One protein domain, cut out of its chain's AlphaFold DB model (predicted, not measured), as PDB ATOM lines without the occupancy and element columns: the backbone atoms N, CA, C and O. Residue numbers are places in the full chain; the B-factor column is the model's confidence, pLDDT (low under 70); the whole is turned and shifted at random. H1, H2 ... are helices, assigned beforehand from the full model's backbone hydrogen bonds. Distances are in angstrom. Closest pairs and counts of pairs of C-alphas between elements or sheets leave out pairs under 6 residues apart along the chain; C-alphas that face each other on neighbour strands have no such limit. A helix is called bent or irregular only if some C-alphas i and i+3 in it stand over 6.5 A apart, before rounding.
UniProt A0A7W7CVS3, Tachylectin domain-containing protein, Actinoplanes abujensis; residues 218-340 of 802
ATOM      1  N   ALA A 218      55.795 108.397 221.245       86.69
ATOM      2  CA  ALA A 218      55.228 109.640 220.725       86.69
ATOM      3  C   ALA A 218      56.318 110.677 220.398       86.69
ATOM      4  O   ALA A 218      56.362 111.202 219.284       86.69
ATOM      5  N   ASN A 219      57.266 110.890 221.316       76.50
ATOM      6  CA  ASN A 219      58.398 111.790 221.087       76.50
ATOM      7  C   ASN A 219      59.232 111.377 219.867       76.50
ATOM      8  O   ASN A 219      59.661 112.235 219.097       76.50
ATOM      9  N   ARG A 220      59.433 110.069 219.649       79.31
ATOM     10  CA  ARG A 220      60.244 109.553 218.534       79.31
ATOM     11  C   ARG A 220      59.723 109.985 217.164       79.31
ATOM     12  O   ARG A 220      60.516 110.181 216.241       79.31
ATOM     13  N   ILE A 221      58.410 110.111 217.024       82.19
ATOM     14  CA  ILE A 221      57.763 110.481 215.762       82.19
ATOM     15  C   ILE A 221      57.347 111.956 215.721       82.19
ATOM     16  O   ILE A 221      56.885 112.415 214.682       82.19
ATOM     17  N   GLY A 222      57.542 112.706 216.811       83.62
ATOM     18  CA  GLY A 222      57.095 114.097 216.933       83.62
ATOM     19  C   GLY A 222      55.599 114.243 217.227       83.62
ATOM     20  O   GLY A 222      55.029 115.306 216.991       83.62
ATOM     21  N   LEU A 223      54.950 113.193 217.736       90.00
ATOM     22  CA  LEU A 223      53.569 113.256 218.202       90.00
ATOM     23  C   LEU A 223      53.534 113.985 219.552       90.00
ATOM     24  O   LEU A 223      54.278 113.650 220.474       90.00
ATOM     25  N   THR A 224      52.673 114.994 219.671       92.81
ATOM     26  CA  THR A 224      52.590 115.824 220.882       92.81
ATOM     27  C   THR A 224      52.152 114.989 222.085       92.81
ATOM     28  O   THR A 224      51.064 114.416 222.089       92.81
ATOM     29  N   VAL A 225      52.983 114.944 223.127       90.56
ATOM     30  CA  VAL A 225      52.700 114.188 224.352       90.56
ATOM     31  C   VAL A 225      51.719 114.955 225.239       90.56
ATOM     32  O   VAL A 225      52.007 116.068 225.672       90.56
ATOM     33  N   THR A 226      50.585 114.335 225.561       93.75
ATOM     34  CA  THR A 226      49.597 114.843 226.527       93.75
ATOM     35  C   THR A 226      49.242 113.756 227.538       93.75
ATOM     36  O   THR A 226      49.362 112.571 227.231       93.75
ATOM     37  N   GLU A 227      48.763 114.129 228.730       90.25
ATOM     38  CA  GLU A 227      48.307 113.138 229.723       90.25
ATOM     39  C   GLU A 227      47.205 112.232 229.160       90.25
ATOM     40  O   GLU A 227      47.243 111.019 229.339       90.25
ATOM     41  N   GLN A 228      46.294 112.805 228.369       92.94
ATOM     42  CA  GLN A 228      45.229 112.070 227.685       92.94
ATOM     43  C   GLN A 228      45.784 111.008 226.728       92.94
ATOM     44  O   GLN A 228      45.288 109.887 226.729       92.94
ATOM     45  N   LEU A 229      46.829 111.332 225.956       92.56
ATOM     46  CA  LEU A 229      47.484 110.387 225.047       92.56
ATOM     47  C   LEU A 229      48.155 109.234 225.811       92.56
ATOM     48  O   LEU A 229      48.090 108.083 225.379       92.56
ATOM     49  N   LEU A 230      48.802 109.530 226.941       92.19
ATOM     50  CA  LEU A 230      49.504 108.526 227.748       92.19
ATOM     51  C   LEU A 230      48.545 107.581 228.486       92.19
ATOM     52  O   LEU A 230      48.907 106.428 228.734       92.19
ATOM     53  N   ASP A 231      47.338 108.059 228.794       93.69
ATOM     54  CA  ASP A 231      46.276 107.304 229.467       93.69
ATOM     55  C   ASP A 231      45.409 106.455 228.522       93.69
ATOM     56  O   ASP A 231      44.606 105.643 228.990       93.69
ATOM     57  N   LEU A 232      45.579 106.578 227.199       94.69
ATOM     58  CA  LEU A 232      44.867 105.737 226.233       94.69
ATOM     59  C   LEU A 232      45.200 104.249 226.415       94.69
ATOM     60  O   LEU A 232      46.356 103.907 226.678       94.69
ATOM     61  N   PRO A 233      44.248 103.329 226.180       94.38
ATOM     62  CA  PRO A 233      44.559 101.919 225.964       94.38
ATOM     63  C   PRO A 233      45.593 101.735 224.844       94.38
ATOM     64  O   PRO A 233      45.608 102.495 223.879       94.38
ATOM     65  N   ASP A 234      46.441 100.705 224.930       94.81
ATOM     66  CA  ASP A 234      47.540 100.490 223.969       94.81
ATOM     67  C   ASP A 234      47.049 100.453 222.515       94.81
ATOM     68  O   ASP A 234      47.650 101.077 221.646       94.81
ATOM     69  N   ARG A 235      45.906  99.809 222.256       94.19
ATOM     70  CA  ARG A 235      45.263  99.787 220.933       94.19
ATOM     71  C   ARG A 235      44.951 101.184 220.395       94.19
ATOM     72  O   ARG A 235      45.174 101.461 219.215       94.19
ATOM     73  N   ASP A 236      44.401 102.034 221.250       95.69
ATOM     74  CA  ASP A 236      43.946 103.367 220.869       95.69
ATOM     75  C   ASP A 236      45.162 104.270 220.649       95.69
ATOM     76  O   ASP A 236      45.221 104.984 219.654       95.69
ATOM     77  N   PHE A 237      46.205 104.122 221.473       97.00
ATOM     78  CA  PHE A 237      47.498 104.765 221.241       97.00
ATOM     79  C   PHE A 237      48.118 104.363 219.889       97.00
ATOM     80  O   PHE A 237      48.564 105.226 219.137       97.00
ATOM     81  N   VAL A 238      48.116 103.069 219.528       96.69
ATOM     82  CA  VAL A 238      48.591 102.619 218.202       96.69
ATOM     83  C   VAL A 238      47.760 103.231 217.068       96.69
ATOM     84  O   VAL A 238      48.301 103.560 216.012       96.69
ATOM     85  N   THR A 239      46.459 103.425 217.283       94.94
ATOM     86  CA  THR A 239      45.564 104.052 216.298       94.94
ATOM     87  C   THR A 239      45.867 105.543 216.126       94.94
ATOM     88  O   THR A 239      45.911 106.021 214.995       94.94
ATOM     89  N   GLU A 240      46.162 106.267 217.209       96.25
ATOM     90  CA  GLU A 240      46.632 107.658 217.136       96.25
ATOM     91  C   GLU A 240      47.957 107.772 216.371       96.25
ATOM     92  O   GLU A 240      48.111 108.641 215.511       96.25
ATOM     93  N   VAL A 241      48.893 106.844 216.604       95.62
ATOM     94  CA  VAL A 241      50.151 106.783 215.844       95.62
ATOM     95  C   VAL A 241      49.898 106.532 214.355       95.62
ATOM     96  O   VAL A 241      50.524 107.183 213.521       95.62
ATOM     97  N   TRP A 242      48.974 105.630 214.006       94.81
ATOM     98  CA  TRP A 242      48.581 105.403 212.612       94.81
ATOM     99  C   TRP A 242      48.017 106.686 211.983       94.81
ATOM    100  O   TRP A 242      48.485 107.089 210.922       94.81
ATOM    101  N   ASN A 243      47.075 107.364 212.640       93.94
ATOM    102  CA  ASN A 243      46.459 108.584 212.107       93.94
ATOM    103  C   ASN A 243      47.452 109.746 211.944       93.94
ATOM    104  O   ASN A 243      47.266 110.598 211.078       93.94
ATOM    105  N   PHE A 244      48.491 109.792 212.777       96.00
ATOM    106  CA  PHE A 244      49.533 110.812 212.709       96.00
ATOM    107  C   PHE A 244      50.583 110.533 211.622       96.00
ATOM    108  O   PHE A 244      51.097 111.466 211.002       96.00
ATOM    109  N   ALA A 245      50.948 109.267 211.411       94.00
ATOM    110  CA  ALA A 245      52.034 108.896 210.511       94.00
ATOM    111  C   ALA A 245      51.665 109.152 209.031       94.00
ATOM    112  O   ALA A 245      50.624 108.669 208.578       94.00
ATOM    113  N   PRO A 246      52.513 109.857 208.249       92.75
ATOM    114  CA  PRO A 246      52.229 110.138 206.844       92.75
ATOM    115  C   PRO A 246      52.037 108.875 205.996       92.75
ATOM    116  O   PRO A 246      52.686 107.848 206.229       92.75
ATOM    117  N   ASP A 247      51.196 108.992 204.966       92.50
ATOM    118  CA  ASP A 247      50.907 107.906 204.030       92.50
ATOM    119  C   ASP A 247      52.175 107.360 203.359       92.50
ATOM    120  O   ASP A 247      52.982 108.104 202.799       92.50
ATOM    121  N   GLY A 248      52.327 106.034 203.393       87.06
ATOM    122  CA  GLY A 248      53.438 105.324 202.757       87.06
ATOM    123  C   GLY A 248      54.738 105.286 203.566       87.06
ATOM    124  O   GLY A 248      55.752 104.843 203.029       87.06
ATOM    125  N   THR A 249      54.724 105.728 204.827       92.81
ATOM    126  CA  THR A 249      55.868 105.582 205.745       92.81
ATOM    127  C   THR A 249      55.908 104.201 206.401       92.81
ATOM    128  O   THR A 249      54.884 103.532 206.571       92.81
ATOM    129  N   GLU A 250      57.095 103.777 206.819       93.19
ATOM    130  CA  GLU A 250      57.314 102.546 207.578       93.19
ATOM    131  C   GLU A 250      56.624 102.603 208.942       93.19
ATOM    132  O   GLU A 250      56.043 101.605 209.379       93.19
ATOM    133  N   VAL A 251      56.631 103.769 209.606       92.31
ATOM    134  CA  VAL A 251      55.877 103.981 210.854       92.31
ATOM    135  C   VAL A 251      54.388 103.749 210.629       92.31
ATOM    136  O   VAL A 251      53.763 103.038 211.419       92.31
ATOM    137  N   GLN A 252      53.821 104.281 209.542       95.94
ATOM    138  CA  GLN A 252      52.419 104.052 209.212       95.94
ATOM    139  C   GLN A 252      52.141 102.569 208.947       95.94
ATOM    140  O   GLN A 252      51.200 102.010 209.512       95.94
ATOM    141  N   ALA A 253      52.959 101.904 208.129       93.19
ATOM    142  CA  ALA A 253      52.786 100.488 207.810       93.19
ATOM    143  C   ALA A 253      52.838  99.600 209.067       93.19
ATOM    144  O   ALA A 253      52.002  98.708 209.241       93.19
ATOM    145  N   ALA A 254      53.776  99.880 209.976       94.00
ATOM    146  CA  ALA A 254      53.906  99.171 211.243       94.00
ATOM    147  C   ALA A 254      52.718  99.440 212.185       94.00
ATOM    148  O   ALA A 254      52.200  98.500 212.793       94.00
ATOM    149  N   ALA A 255      52.237 100.685 212.255       95.25
ATOM    150  CA  ALA A 255      51.066 101.046 213.053       95.25
ATOM    151  C   ALA A 255      49.788 100.370 212.526       95.25
ATOM    152  O   ALA A 255      49.019  99.813 213.305       95.25
ATOM    153  N   VAL A 256      49.595 100.325 211.201       94.38
ATOM    154  CA  VAL A 256      48.486  99.608 210.544       94.38
ATOM    155  C   VAL A 256      48.531  98.115 210.865       94.38
ATOM    156  O   VAL A 256      47.503  97.520 211.195       94.38
ATOM    157  N   ALA A 257      49.710  97.495 210.763       93.50
ATOM    158  CA  ALA A 257      49.888  96.074 211.041       93.50
ATOM    159  C   ALA A 257      49.563  95.742 212.505       93.50
ATOM    160  O   ALA A 257      48.827  94.791 212.772       93.50
ATOM    161  N   ALA A 258      50.044  96.563 213.442       94.25
ATOM    162  CA  ALA A 258      49.757  96.414 214.863       94.25
ATOM    163  C   ALA A 258      48.271  96.665 215.175       94.25
ATOM    164  O   ALA A 258      47.639  95.852 215.844       94.25
ATOM    165  N   ALA A 259      47.664  97.727 214.643       91.19
ATOM    166  CA  ALA A 259      46.251  98.035 214.875       91.19
ATOM    167  C   ALA A 259      45.309  96.921 214.377       91.19
ATOM    168  O   ALA A 259      44.259  96.679 214.976       91.19
ATOM    169  N   ARG A 260      45.686  96.214 213.300       90.75
ATOM    170  CA  ARG A 260      44.891  95.136 212.685       90.75
ATOM    171  C   ARG A 260      45.116  93.746 213.288       90.75
ATOM    172  O   ARG A 260      44.342  92.845 212.972       90.75
ATOM    173  N   SER A 261      46.131  93.550 214.131       87.81
ATOM    174  CA  SER A 261      46.478  92.226 214.673       87.81
ATOM    175  C   SER A 261      45.456  91.670 215.674       87.81
ATOM    176  O   SER A 261      45.435  90.466 215.906       87.81
ATOM    177  N   ASN A 262      44.610  92.527 216.268       82.56
ATOM    178  CA  ASN A 262      43.713  92.193 217.387       82.56
ATOM    179  C   ASN A 262      44.409  91.486 218.577       82.56
ATOM    180  O   ASN A 262      43.738  90.847 219.386       82.56
ATOM    181  N   ASP A 263      45.732  91.628 218.704       91.56
ATOM    182  CA  ASP A 263      46.547  91.011 219.752       91.56
ATOM    183  C   ASP A 263      47.153  92.091 220.671       91.56
ATOM    184  O   ASP A 263      47.984  92.886 220.215       91.56
ATOM    185  N   PRO A 264      46.793  92.123 221.971       91.88
ATOM    186  CA  PRO A 264      47.384  93.042 222.941       91.88
ATOM    187  C   PRO A 264      48.913  92.981 223.024       91.88
ATOM    188  O   PRO A 264      49.552  94.014 223.231       91.88
ATOM    189  N   ALA A 265      49.518  91.804 222.827       90.81
ATOM    190  CA  ALA A 265      50.974  91.671 222.839       90.81
ATOM    191  C   ALA A 265      51.618  92.378 221.636       90.81
ATOM    192  O   ALA A 265      52.691  92.972 221.766       90.81
ATOM    193  N   ALA A 266      50.948  92.378 220.481       91.00
ATOM    194  CA  ALA A 266      51.409  93.068 219.282       91.00
ATOM    195  C   ALA A 266      51.328  94.598 219.417       91.00
ATOM    196  O   ALA A 266      52.249  95.288 218.980       91.00
ATOM    197  N   TRP A 267      50.286  95.140 220.062       95.50
ATOM    198  CA  TRP A 267      50.203  96.582 220.354       95.50
ATOM    199  C   TRP A 267      51.321  97.017 221.290       95.50
ATOM    200  O   TRP A 267      52.023  97.986 221.010       95.50
ATOM    201  N   LYS A 268      51.539  96.248 222.361       91.81
ATOM    202  CA  LYS A 268      52.608  96.526 223.314       91.81
ATOM    203  C   LYS A 268      53.991  96.454 222.658       91.81
ATOM    204  O   LYS A 268      54.794  97.362 222.828       91.81
ATOM    205  N   THR A 269      54.244  95.423 221.850       93.19
ATOM    206  CA  THR A 269      55.505  95.268 221.102       93.19
ATOM    207  C   THR A 269      55.733  96.433 220.137       93.19
ATOM    208  O   THR A 269      56.848  96.939 220.019       93.19
ATOM    209  N   PHE A 270      54.680  96.898 219.462       96.06
ATOM    210  CA  PHE A 270      54.771  98.072 218.601       96.06
ATOM    211  C   PHE A 270      55.163  99.334 219.382       96.06
ATOM    212  O   PHE A 270      56.055 100.051 218.939       96.06
ATOM    213  N   ILE A 271      54.537  99.582 220.536       92.50
ATOM    214  CA  ILE A 271      54.826 100.748 221.386       92.50
ATOM    215  C   ILE A 271      56.250 100.687 221.946       92.50
ATOM    216  O   ILE A 271      56.959 101.685 221.899       92.50
ATOM    217  N   ASP A 272      56.667  99.528 222.455       82.50
ATOM    218  CA  ASP A 272      57.960  99.380 223.123       82.50
ATOM    219  C   ASP A 272      59.137  99.463 222.135       82.50
ATOM    220  O   ASP A 272      60.173 100.041 222.453       82.50
ATOM    221  N   THR A 273      59.013  98.854 220.947       75.56
ATOM    222  CA  THR A 273      60.149  98.700 220.016       75.56
ATOM    223  C   THR A 273      59.784  98.870 218.542       75.56
ATOM    224  O   THR A 273      60.581  99.409 217.770       75.56
ATOM    225  N   GLY A 274      58.587  98.451 218.117       83.94
ATOM    226  CA  GLY A 274      58.209  98.430 216.699       83.94
ATOM    227  C   GLY A 274      58.162  99.810 216.035       83.94
ATOM    228  O   GLY A 274      58.647  99.963 214.914       83.94
ATOM    229  N   ILE A 275      57.642 100.824 216.728       85.56
ATOM    230  CA  ILE A 275      57.580 102.211 216.248       85.56
ATOM    231  C   ILE A 275      58.975 102.823 216.067       85.56
ATOM    232  O   ILE A 275      59.220 103.538 215.094       85.56
ATOM    233  N   HIS A 276      59.908 102.500 216.964       73.12
ATOM    234  CA  HIS A 276      61.289 102.973 216.912       73.12
ATOM    235  C   HIS A 276      62.005 102.392 215.693       73.12
ATOM    236  O   HIS A 276      62.508 103.149 214.863       73.12
ATOM    237  N   ALA A 277      61.926 101.070 215.520       73.12
ATOM    238  CA  ALA A 277      62.506 100.380 214.372       73.12
ATOM    239  C   ALA A 277      61.900 100.845 213.037       73.12
ATOM    240  O   ALA A 277      62.598 100.931 212.028       73.12
ATOM    241  N   ALA A 278      60.598 101.142 213.008       77.19
ATOM    242  CA  ALA A 278      59.938 101.676 211.822       77.19
ATOM    243  C   ALA A 278      60.420 103.097 211.487       77.19
ATOM    244  O   ALA A 278      60.744 103.378 210.333       77.19
ATOM    245  N   LYS A 279      60.565 103.966 212.495       81.12
ATOM    246  CA  LYS A 279      61.103 105.319 212.302       81.12
ATOM    247  C   LYS A 279      62.556 105.302 211.826       81.12
ATOM    248  O   LYS A 279      62.933 106.142 211.011       81.12
ATOM    249  N   ASP A 280      63.356 104.351 212.297       67.25
ATOM    250  CA  ASP A 280      64.734 104.170 211.829       67.25
ATOM    251  C   ASP A 280      64.782 103.820 210.338       67.25
ATOM    252  O   ASP A 280      65.582 104.394 209.599       67.25
ATOM    253  N   ARG A 281      63.876 102.951 209.867       78.88
ATOM    254  CA  ARG A 281      63.759 102.635 208.436       78.88
ATOM    255  C   ARG A 281      63.309 103.837 207.606       78.88
ATOM    256  O   ARG A 281      63.891 104.071 206.551       78.88
ATOM    257  N   ASP A 282      62.352 104.635 208.087       69.75
ATOM    258  CA  ASP A 282      61.947 105.879 207.410       69.75
ATOM    259  C   ASP A 282      63.125 106.853 207.234       69.75
ATOM    260  O   ASP A 282      63.298 107.441 206.165       69.75
ATOM    261  N   ILE A 283      63.956 107.008 208.271       61.38
ATOM    262  CA  ILE A 283      65.158 107.852 208.218       61.38
ATOM    263  C   ILE A 283      66.167 107.286 207.214       61.38
ATOM    264  O   ILE A 283      66.674 108.037 206.383       61.38
ATOM    265  N   ALA A 284      66.422 105.975 207.242       59.84
ATOM    266  CA  ALA A 284      67.345 105.327 206.312       59.84
ATOM    267  C   ALA A 284      66.906 105.499 204.848       59.84
ATOM    268  O   ALA A 284      67.719 105.844 203.995       59.84
ATOM    269  N   ILE A 285      65.609 105.342 204.557       75.06
ATOM    270  CA  ILE A 285      65.049 105.562 203.216       75.06
ATOM    271  C   ILE A 285      65.232 107.021 202.777       75.06
ATOM    272  O   ILE A 285      65.563 107.282 201.619       75.06
ATOM    273  N   ALA A 286      65.006 107.982 203.677       68.81
ATOM    274  CA  ALA A 286      65.181 109.399 203.373       68.81
ATOM    275  C   ALA A 286      66.652 109.756 203.096       68.81
ATOM    276  O   ALA A 286      66.930 110.461 202.125       68.81
ATOM    277  N   LEU A 287      67.580 109.236 203.904       65.12
ATOM    278  CA  LEU A 287      69.021 109.430 203.726       65.12
ATOM    279  C   LEU A 287      69.519 108.803 202.423       65.12
ATOM    280  O   LEU A 287      70.228 109.464 201.671       65.12
ATOM    281  N   GLU A 288      69.084 107.584 202.101       75.69
ATOM    282  CA  GLU A 288      69.449 106.922 200.845       75.69
ATOM    283  C   GLU A 288      68.957 107.723 199.630       75.69
ATOM    284  O   GLU A 288      69.699 107.934 198.674       75.69
ATOM    285  N   ARG A 289      67.727 108.255 199.671       76.00
ATOM    286  CA  ARG A 289      67.217 109.130 198.601       76.00
ATOM    287  C   ARG A 289      68.050 110.403 198.443       76.00
ATOM    288  O   ARG A 289      68.304 110.804 197.309       76.00
ATOM    289  N   ALA A 290      68.458 111.029 199.547       68.31
ATOM    290  CA  ALA A 290      69.312 112.216 199.520       68.31
ATOM    291  C   ALA A 290      70.699 111.895 198.942       68.31
ATOM    292  O   ALA A 290      71.141 112.563 198.011       68.31
ATOM    293  N   TYR A 291      71.321 110.805 199.398       73.62
ATOM    294  CA  TYR A 291      72.607 110.330 198.892       73.62
ATOM    295  C   TYR A 291      72.572 110.059 197.382       73.62
ATOM    296  O   TYR A 291      73.451 110.507 196.646       73.62
ATOM    297  N   GLN A 292      71.529 109.391 196.880       79.94
ATOM    298  CA  GLN A 292      71.389 109.152 195.440       79.94
ATOM    299  C   GLN A 292      71.198 110.449 194.638       79.94
ATOM    300  O   GLN A 292      71.695 110.545 193.512       79.94
ATOM    301  N   ALA A 293      70.516 111.455 195.197       78.25
ATOM    302  CA  ALA A 293      70.368 112.765 194.564       78.25
ATOM    303  C   ALA A 293      71.708 113.519 194.487       78.25
ATOM    304  O   ALA A 293      72.074 114.000 193.409       78.25
ATOM    305  N   ASP A 294      72.475 113.547 195.579       79.38
ATOM    306  CA  ASP A 294      73.811 114.154 195.615       79.38
ATOM    307  C   ASP A 294      74.764 113.442 194.648       79.38
ATOM    308  O   ASP A 294      75.483 114.074 193.869       79.38
ATOM    309  N   ARG A 295      74.693 112.107 194.595       88.44
ATOM    310  CA  ARG A 295      75.480 111.290 193.666       88.44
ATOM    311  C   ARG A 295      75.150 111.600 192.210       88.44
ATOM    312  O   ARG A 295      76.056 111.684 191.379       88.44
ATOM    313  N   ALA A 296      73.872 111.784 191.880       89.06
ATOM    314  CA  ALA A 296      73.451 112.175 190.539       89.06
ATOM    315  C   ALA A 296      73.998 113.559 190.150       89.06
ATOM    316  O   ALA A 296      74.496 113.731 189.033       89.06
ATOM    317  N   LEU A 297      73.974 114.521 191.077       87.81
ATOM    318  CA  LEU A 297      74.500 115.863 190.844       87.81
ATOM    319  C   LEU A 297      76.027 115.860 190.674       87.81
ATOM    320  O   LEU A 297      76.534 116.427 189.708       87.81
ATOM    321  N   ALA A 298      76.767 115.148 191.525       85.19
ATOM    322  CA  ALA A 298      78.218 115.023 191.387       85.19
ATOM    323  C   ALA A 298      78.627 114.334 190.068       85.19
ATOM    324  O   ALA A 298      79.585 114.754 189.415       85.19
ATOM    325  N   LEU A 299      77.867 113.332 189.602       89.69
ATOM    326  CA  LEU A 299      78.067 112.723 188.279       89.69
ATOM    327  C   LEU A 299      77.859 113.730 187.135       89.69
ATOM    328  O   LEU A 299      78.626 113.727 186.163       89.69
ATOM    329  N   GLN A 300      76.851 114.599 187.245       92.44
ATOM    330  CA  GLN A 300      76.596 115.666 186.277       92.44
ATOM    331  C   GLN A 300      77.725 116.707 186.272       92.44
ATOM    332  O   GLN A 300      78.201 117.080 185.194       92.44
ATOM    333  N   VAL A 301      78.192 117.130 187.452       86.44
ATOM    334  CA  VAL A 301      79.327 118.054 187.609       86.44
ATOM    335  C   VAL A 301      80.582 117.459 186.976       86.44
ATOM    336  O   VAL A 301      81.177 118.096 186.107       86.44
ATOM    337  N   ARG A 302      80.926 116.201 187.293       88.00
ATOM    338  CA  ARG A 302      82.074 115.491 186.703       88.00
ATOM    339  C   ARG A 302      82.008 115.446 185.178       88.00
ATOM    340  O   ARG A 302      82.999 115.718 184.504       88.00
ATOM    341  N   THR A 303      80.845 115.102 184.625       85.69
ATOM    342  CA  THR A 303      80.640 114.991 183.171       85.69
ATOM    343  C   THR A 303      80.808 116.346 182.484       85.69
ATOM    344  O   THR A 303      81.503 116.456 181.472       85.69
ATOM    345  N   THR A 304      80.223 117.393 183.067       85.38
ATOM    346  CA  THR A 304      80.301 118.763 182.543       85.38
ATOM    347  C   THR A 304      81.731 119.298 182.613       85.38
ATOM    348  O   THR A 304      82.245 119.811 181.622       85.38
ATOM    349  N   ALA A 305      82.402 119.111 183.752       82.56
ATOM    350  CA  ALA A 305      83.792 119.505 183.964       82.56
ATOM    351  C   ALA A 305      84.739 118.807 182.977       82.56
ATOM    352  O   ALA A 305      85.537 119.467 182.315       82.56
ATOM    353  N   THR A 306      84.571 117.494 182.785       79.56
ATOM    354  CA  THR A 306      85.348 116.710 181.811       79.56
ATOM    355  C   THR A 306      85.140 117.221 180.383       79.56
ATOM    356  O   THR A 306      86.104 117.393 179.644       79.56
ATOM    357  N   THR A 307      83.893 117.517 180.001       80.12
ATOM    358  CA  THR A 307      83.553 118.034 178.661       80.12
ATOM    359  C   THR A 307      84.167 119.410 178.400       80.12
ATOM    360  O   THR A 307      84.673 119.667 177.311       80.12
ATOM    361  N   ASN A 308      84.165 120.283 179.408       76.31
ATOM    362  CA  ASN A 308      84.726 121.631 179.311       76.31
ATOM    363  C   ASN A 308      86.255 121.667 179.495       76.31
ATOM    364  O   ASN A 308      86.870 122.724 179.353       76.31
ATOM    365  N   GLY A 309      86.874 120.526 179.816       72.19
ATOM    366  CA  GLY A 309      88.304 120.416 180.083       72.19
ATOM    367  C   GLY A 309      88.750 121.018 181.420       72.19
ATOM    368  O   GLY A 309      89.936 121.306 181.562       72.19
ATOM    369  N   ASP A 310      87.832 121.220 182.373       76.38
ATOM    370  CA  ASP A 310      88.118 121.653 183.748       76.38
ATOM    371  C   ASP A 310      88.490 120.439 184.601       76.38
ATOM    372  O   ASP A 310      87.660 119.802 185.257       76.38
ATOM    373  N   LEU A 311      89.763 120.065 184.506       74.75
ATOM    374  CA  LEU A 311      90.247 118.792 185.027       74.75
ATOM    375  C   LEU A 311      90.290 118.785 186.561       74.75
ATOM    376  O   LEU A 311      90.120 117.721 187.154       74.75
ATOM    377  N   ASN A 312      90.432 119.959 187.193       76.38
ATOM    378  CA  ASN A 312      90.420 120.095 188.650       76.38
ATOM    379  C   ASN A 312      89.028 119.785 189.220       76.38
ATOM    380  O   ASN A 312      88.876 118.890 190.050       76.38
ATOM    381  N   LEU A 313      87.980 120.434 188.699       82.06
ATOM    382  CA  LEU A 313      86.606 120.164 189.134       82.06
ATOM    383  C   LEU A 313      86.185 118.712 188.843       82.06
ATOM    384  O   LEU A 313      85.492 118.090 189.648       82.06
ATOM    385  N   ALA A 314      86.612 118.146 187.708       81.31
ATOM    386  CA  ALA A 314      86.334 116.749 187.371       81.31
ATOM    387  C   ALA A 314      87.003 115.762 188.345       81.31
ATOM    388  O   ALA A 314      86.403 114.740 188.700       81.31
ATOM    389  N   TRP A 315      88.228 116.062 188.783       76.94
ATOM    390  CA  TRP A 315      88.954 115.266 189.769       76.94
ATOM    391  C   TRP A 315      88.277 115.316 191.142       76.94
ATOM    392  O   TRP A 315      87.962 114.260 191.689       76.94
ATOM    393  N   HIS A 316      87.943 116.512 191.640       76.06
ATOM    394  CA  HIS A 316      87.249 116.688 192.923       76.06
ATOM    395  C   HIS A 316      85.871 116.021 192.932       76.06
ATOM    396  O   HIS A 316      85.539 115.296 193.867       76.06
ATOM    397  N   ALA A 317      85.112 116.122 191.834       82.38
ATOM    398  CA  ALA A 317      83.857 115.385 191.684       82.38
ATOM    399  C   ALA A 317      84.061 113.860 191.712       82.38
ATOM    400  O   ALA A 317      83.224 113.119 192.222       82.38
ATOM    401  N   THR A 318      85.169 113.364 191.153       81.69
ATOM    402  CA  THR A 318      85.503 111.931 191.166       81.69
ATOM    403  C   THR A 318      85.893 111.458 192.563       81.69
ATOM    404  O   THR A 318      85.477 110.372 192.958       81.69
ATOM    405  N   LYS A 319      86.643 112.275 193.312       76.38
ATOM    406  CA  LYS A 319      86.979 112.022 194.715       76.38
ATOM    407  C   LYS A 319      85.729 111.981 195.586       76.38
ATOM    408  O   LYS A 319      85.508 110.972 196.239       76.38
ATOM    409  N   ALA A 320      84.864 112.987 195.480       76.12
ATOM    410  CA  ALA A 320      83.591 113.036 196.197       76.12
ATOM    411  C   ALA A 320      82.702 111.809 195.912       76.12
ATOM    412  O   ALA A 320      82.106 111.240 196.816       76.12
ATOM    413  N   LEU A 321      82.657 111.339 194.658       79.31
ATOM    414  CA  LEU A 321      81.913 110.131 194.269       79.31
ATOM    415  C   LEU A 321      82.510 108.814 194.790       79.31
ATOM    416  O   LEU A 321      81.817 107.795 194.765       79.31
ATOM    417  N   ALA A 322      83.791 108.812 195.161       75.19
ATOM    418  CA  ALA A 322      84.493 107.669 195.739       75.19
ATOM    419  C   ALA A 322      84.585 107.743 197.275       75.19
ATOM    420  O   ALA A 322      85.008 106.764 197.889       75.19
ATOM    421  N   GLY A 323      84.216 108.886 197.857       59.62
ATOM    422  CA  GLY A 323      84.217 109.152 199.289       59.62
ATOM    423  C   GLY A 323      82.927 108.729 199.993       59.62
ATOM    424  O   GLY A 323      82.058 108.050 199.438       59.62
ATOM    425  N   THR A 324      82.822 109.137 201.249       75.62
ATOM    426  CA  THR A 324      81.666 108.956 202.125       75.62
ATOM    427  C   THR A 324      80.469 109.807 201.670       75.62
ATOM    428  O   THR A 324      80.627 110.788 200.936       75.62
ATOM    429  N   PRO A 325      79.239 109.492 202.123       71.56
ATOM    430  CA  PRO A 325      78.070 110.334 201.863       71.56
ATOM    431  C   PRO A 325      78.241 111.793 202.311       71.56
ATOM    432  O   PRO A 325      77.707 112.685 201.656       71.56
ATOM    433  N   THR A 326      78.993 112.037 203.388       67.75
ATOM    434  CA  THR A 326      79.287 113.386 203.892       67.75
ATOM    435  C   THR A 326      80.196 114.143 202.930       67.75
ATOM    436  O   THR A 326      79.817 115.212 202.469       67.75
ATOM    437  N   GLU A 327      81.318 113.547 202.513       65.62
ATOM    438  CA  GLU A 327      82.236 114.159 201.536       65.62
ATOM    439  C   GLU A 327      81.535 114.462 200.201       65.62
ATOM    440  O   GLU A 327      81.770 115.494 199.566       65.62
ATOM    441  N   LEU A 328      80.625 113.579 199.778       70.81
ATOM    442  CA  LEU A 328      79.794 113.796 198.600       70.81
ATOM    443  C   LEU A 328      78.831 114.981 198.776       70.81
ATOM    444  O   LEU A 328      78.688 115.796 197.858       70.81
ATOM    445  N   ASN A 329      78.175 115.084 199.933       73.38
ATOM    446  CA  ASN A 329      77.265 116.181 200.255       73.38
ATOM    447  C   ASN A 329      78.005 117.523 200.335       73.38
ATOM    448  O   ASN A 329      77.547 118.510 199.753       73.38
ATOM    449  N   ASP A 330      79.168 117.545 200.985       69.88
ATOM    450  CA  ASP A 330      80.009 118.731 201.142       69.88
ATOM    451  C   ASP A 330      80.490 119.245 199.788       69.88
ATOM    452  O   ASP A 330      80.349 120.435 199.485       69.88
ATOM    453  N   PHE A 331      80.953 118.344 198.915       83.06
ATOM    454  CA  PHE A 331      81.305 118.680 197.539       83.06
ATOM    455  C   PHE A 331      80.126 119.302 196.781       83.06
ATOM    456  O   PHE A 331      80.267 120.353 196.151       83.06
ATOM    457  N   VAL A 332      78.951 118.671 196.851       80.69
ATOM    458  CA  VAL A 332      77.745 119.129 196.155       80.69
ATOM    459  C   VAL A 332      77.271 120.494 196.663       80.69
ATOM    460  O   VAL A 332      76.808 121.314 195.867       80.69
ATOM    461  N   ARG A 333      77.384 120.780 197.960       74.56
ATOM    462  CA  ARG A 333      76.888 122.035 198.541       74.56
ATOM    463  C   ARG A 333      77.863 123.196 198.414       74.56
ATOM    464  O   ARG A 333      77.429 124.302 198.095       74.56
ATOM    465  N   ALA A 334      79.140 122.955 198.681       68.69
ATOM    466  CA  ALA A 334      80.138 124.011 198.831       68.69
ATOM    467  C   ALA A 334      81.464 123.677 198.142       68.69
ATOM    468  O   ALA A 334      81.995 124.526 197.428       68.69
ATOM    469  N   GLY A 335      81.962 122.446 198.287       65.38
ATOM    470  CA  GLY A 335      83.302 122.062 197.835       65.38
ATOM    471  C   GLY A 335      83.526 122.265 196.337       65.38
ATOM    472  O   GLY A 335      84.599 122.679 195.933       65.38
ATOM    473  N   GLN A 336      82.505 122.112 195.487       71.94
ATOM    474  CA  GLN A 336      82.628 122.404 194.050       71.94
ATOM    475  C   GLN A 336      82.919 123.886 193.705       71.94
ATOM    476  O   GLN A 336      83.173 124.200 192.536       71.94
ATOM    477  N   PHE A 337      82.843 124.799 194.681       75.31
ATOM    478  CA  PHE A 337      83.044 126.243 194.514       75.31
ATOM    479  C   PHE A 337      84.331 126.784 195.152       75.31
ATOM    480  O   PHE A 337      84.725 127.891 194.789       75.31
ATOM    481  N   ASP A 338      84.973 126.024 196.039       69.06
ATOM    482  CA  ASP A 338      86.202 126.402 196.749       69.06
ATOM    483  C   ASP A 338      87.212 125.262 196.597       69.06
ATOM    484  O   ASP A 338      87.200 124.287 197.346       69.06
ATOM    485  N   LEU A 339      87.990 125.322 195.512       70.75
ATOM    486  CA  LEU A 339      88.849 124.226 195.077       70.75
ATOM    487  C   LEU A 339      90.317 124.615 195.180       70.75
ATOM    488  O   LEU A 339      90.774 125.506 194.463       70.75
ATOM    489  N   ASP A 340      91.065 123.829 195.941       73.06
ATOM    490  CA  ASP A 340      92.514 123.762 195.809       73.06
ATOM    491  C   ASP A 340      92.901 122.901 194.601       73.06
ATOM    492  O   ASP A 340      92.132 122.060 194.112       73.06
TER     493      ASP A 340
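AT A GLANCE: This is residues 218 to 340 of the 802 residues of the protein "Tachylectin domain-containing protein" of Actinoplanes abujensis (UniProt A0A7W7CVS3). This is a long rod built on one very long helix arm, H5b, with a cluster of helices at each end and a bare stretch of H5b between the two. At the first end H3, H4 and H5a pack together, with short H1 and H2 beside them; at the other end H6 folds back along H5b, and H7 packs on both. The printed part has 123 residues with seven named helices, H1 to H7 in order, and no named strand; the class is all helix. The whole is extended, with a radius of gyration of the C-alphas of 21.8 A, and spans 66 by 26 by 19 A.

IN THESE COORDINATES: Find C-alpha 218 at (55.228, 109.640, 220.725), where H1, residues 218 to 221, begins. H2 follows at residues 227 to 231, then H3 at 234 to 244, 15.4 A long, and H4 at 250 to 260, 15.3 A long. By its hydrogen bonds H5, residues 264 to 308, was assigned as one helix, but it is bent: C-alphas 272 and 275 are 7.4 A apart. Its arms are H5a, residues 264 to 272, and H5b, residues 275 to 308, which runs 49.8 A from C-alpha 275 at (57.580, 102.211, 216.248) to C-alpha 308 at (84.726, 121.631, 179.311). H6 takes residues 311 to 322, 16.5 A, and H7 residues 325 to 333, ending at C-alpha 333 at (76.888, 122.035, 198.541).

HOW THE PARTS SIT: Look first at H5, the hub, which touches five other helices; its arms stand at a steep tilt of 47 degrees. H5b touches H4 with residues 275 to 282 alone, at a shallow tilt of 27 degrees, opposite ways; their closest C-alphas, of Val 251 and Ala 278, are 4.8 A apart. H3 and H4 form a helical hairpin at a steep tilt of 39 degrees, closest at the C-alphas of Trp 242 and Ala 255, 5.0 A. H5a touches H3, closest at the C-alphas of Arg 235 and Trp 267, 5.9 A. H1 only just touches H5b, with 3 pairs of C-alphas within 8 A, closest at Arg 220 and His 276, 6.9 A. H2 touches no helix; the C-alphas of Leu 229 and Phe 237 in H3 are 6.8 A apart. At the far end, H5b and H6 form a hairpin at a shallow tilt of 22 degrees, closest at the C-alphas of Arg 302 and Ala 314, 4.5 A. H7 touches H5b at a steep tilt of 52 degrees, the same way, closest at the C-alphas of Asp 294 and Asn 329, 6.1 A. Every O i to N i+4 pair is within hydrogen-bond range in H2, H3, H4, H5a, H5b, H6 and H7; H1 is too short for such a pair.

THE WHOLE: The two C-alphas farthest apart are those of Asp 231 and Gly 309, 66.2 A. The printed part has no cut, and its six links between helices are tight. The mean pLDDT of the printed part is 83.3; look for values under 70 at 14 residues, among them 282 to 284 in H5b and 326 to 327 in H7.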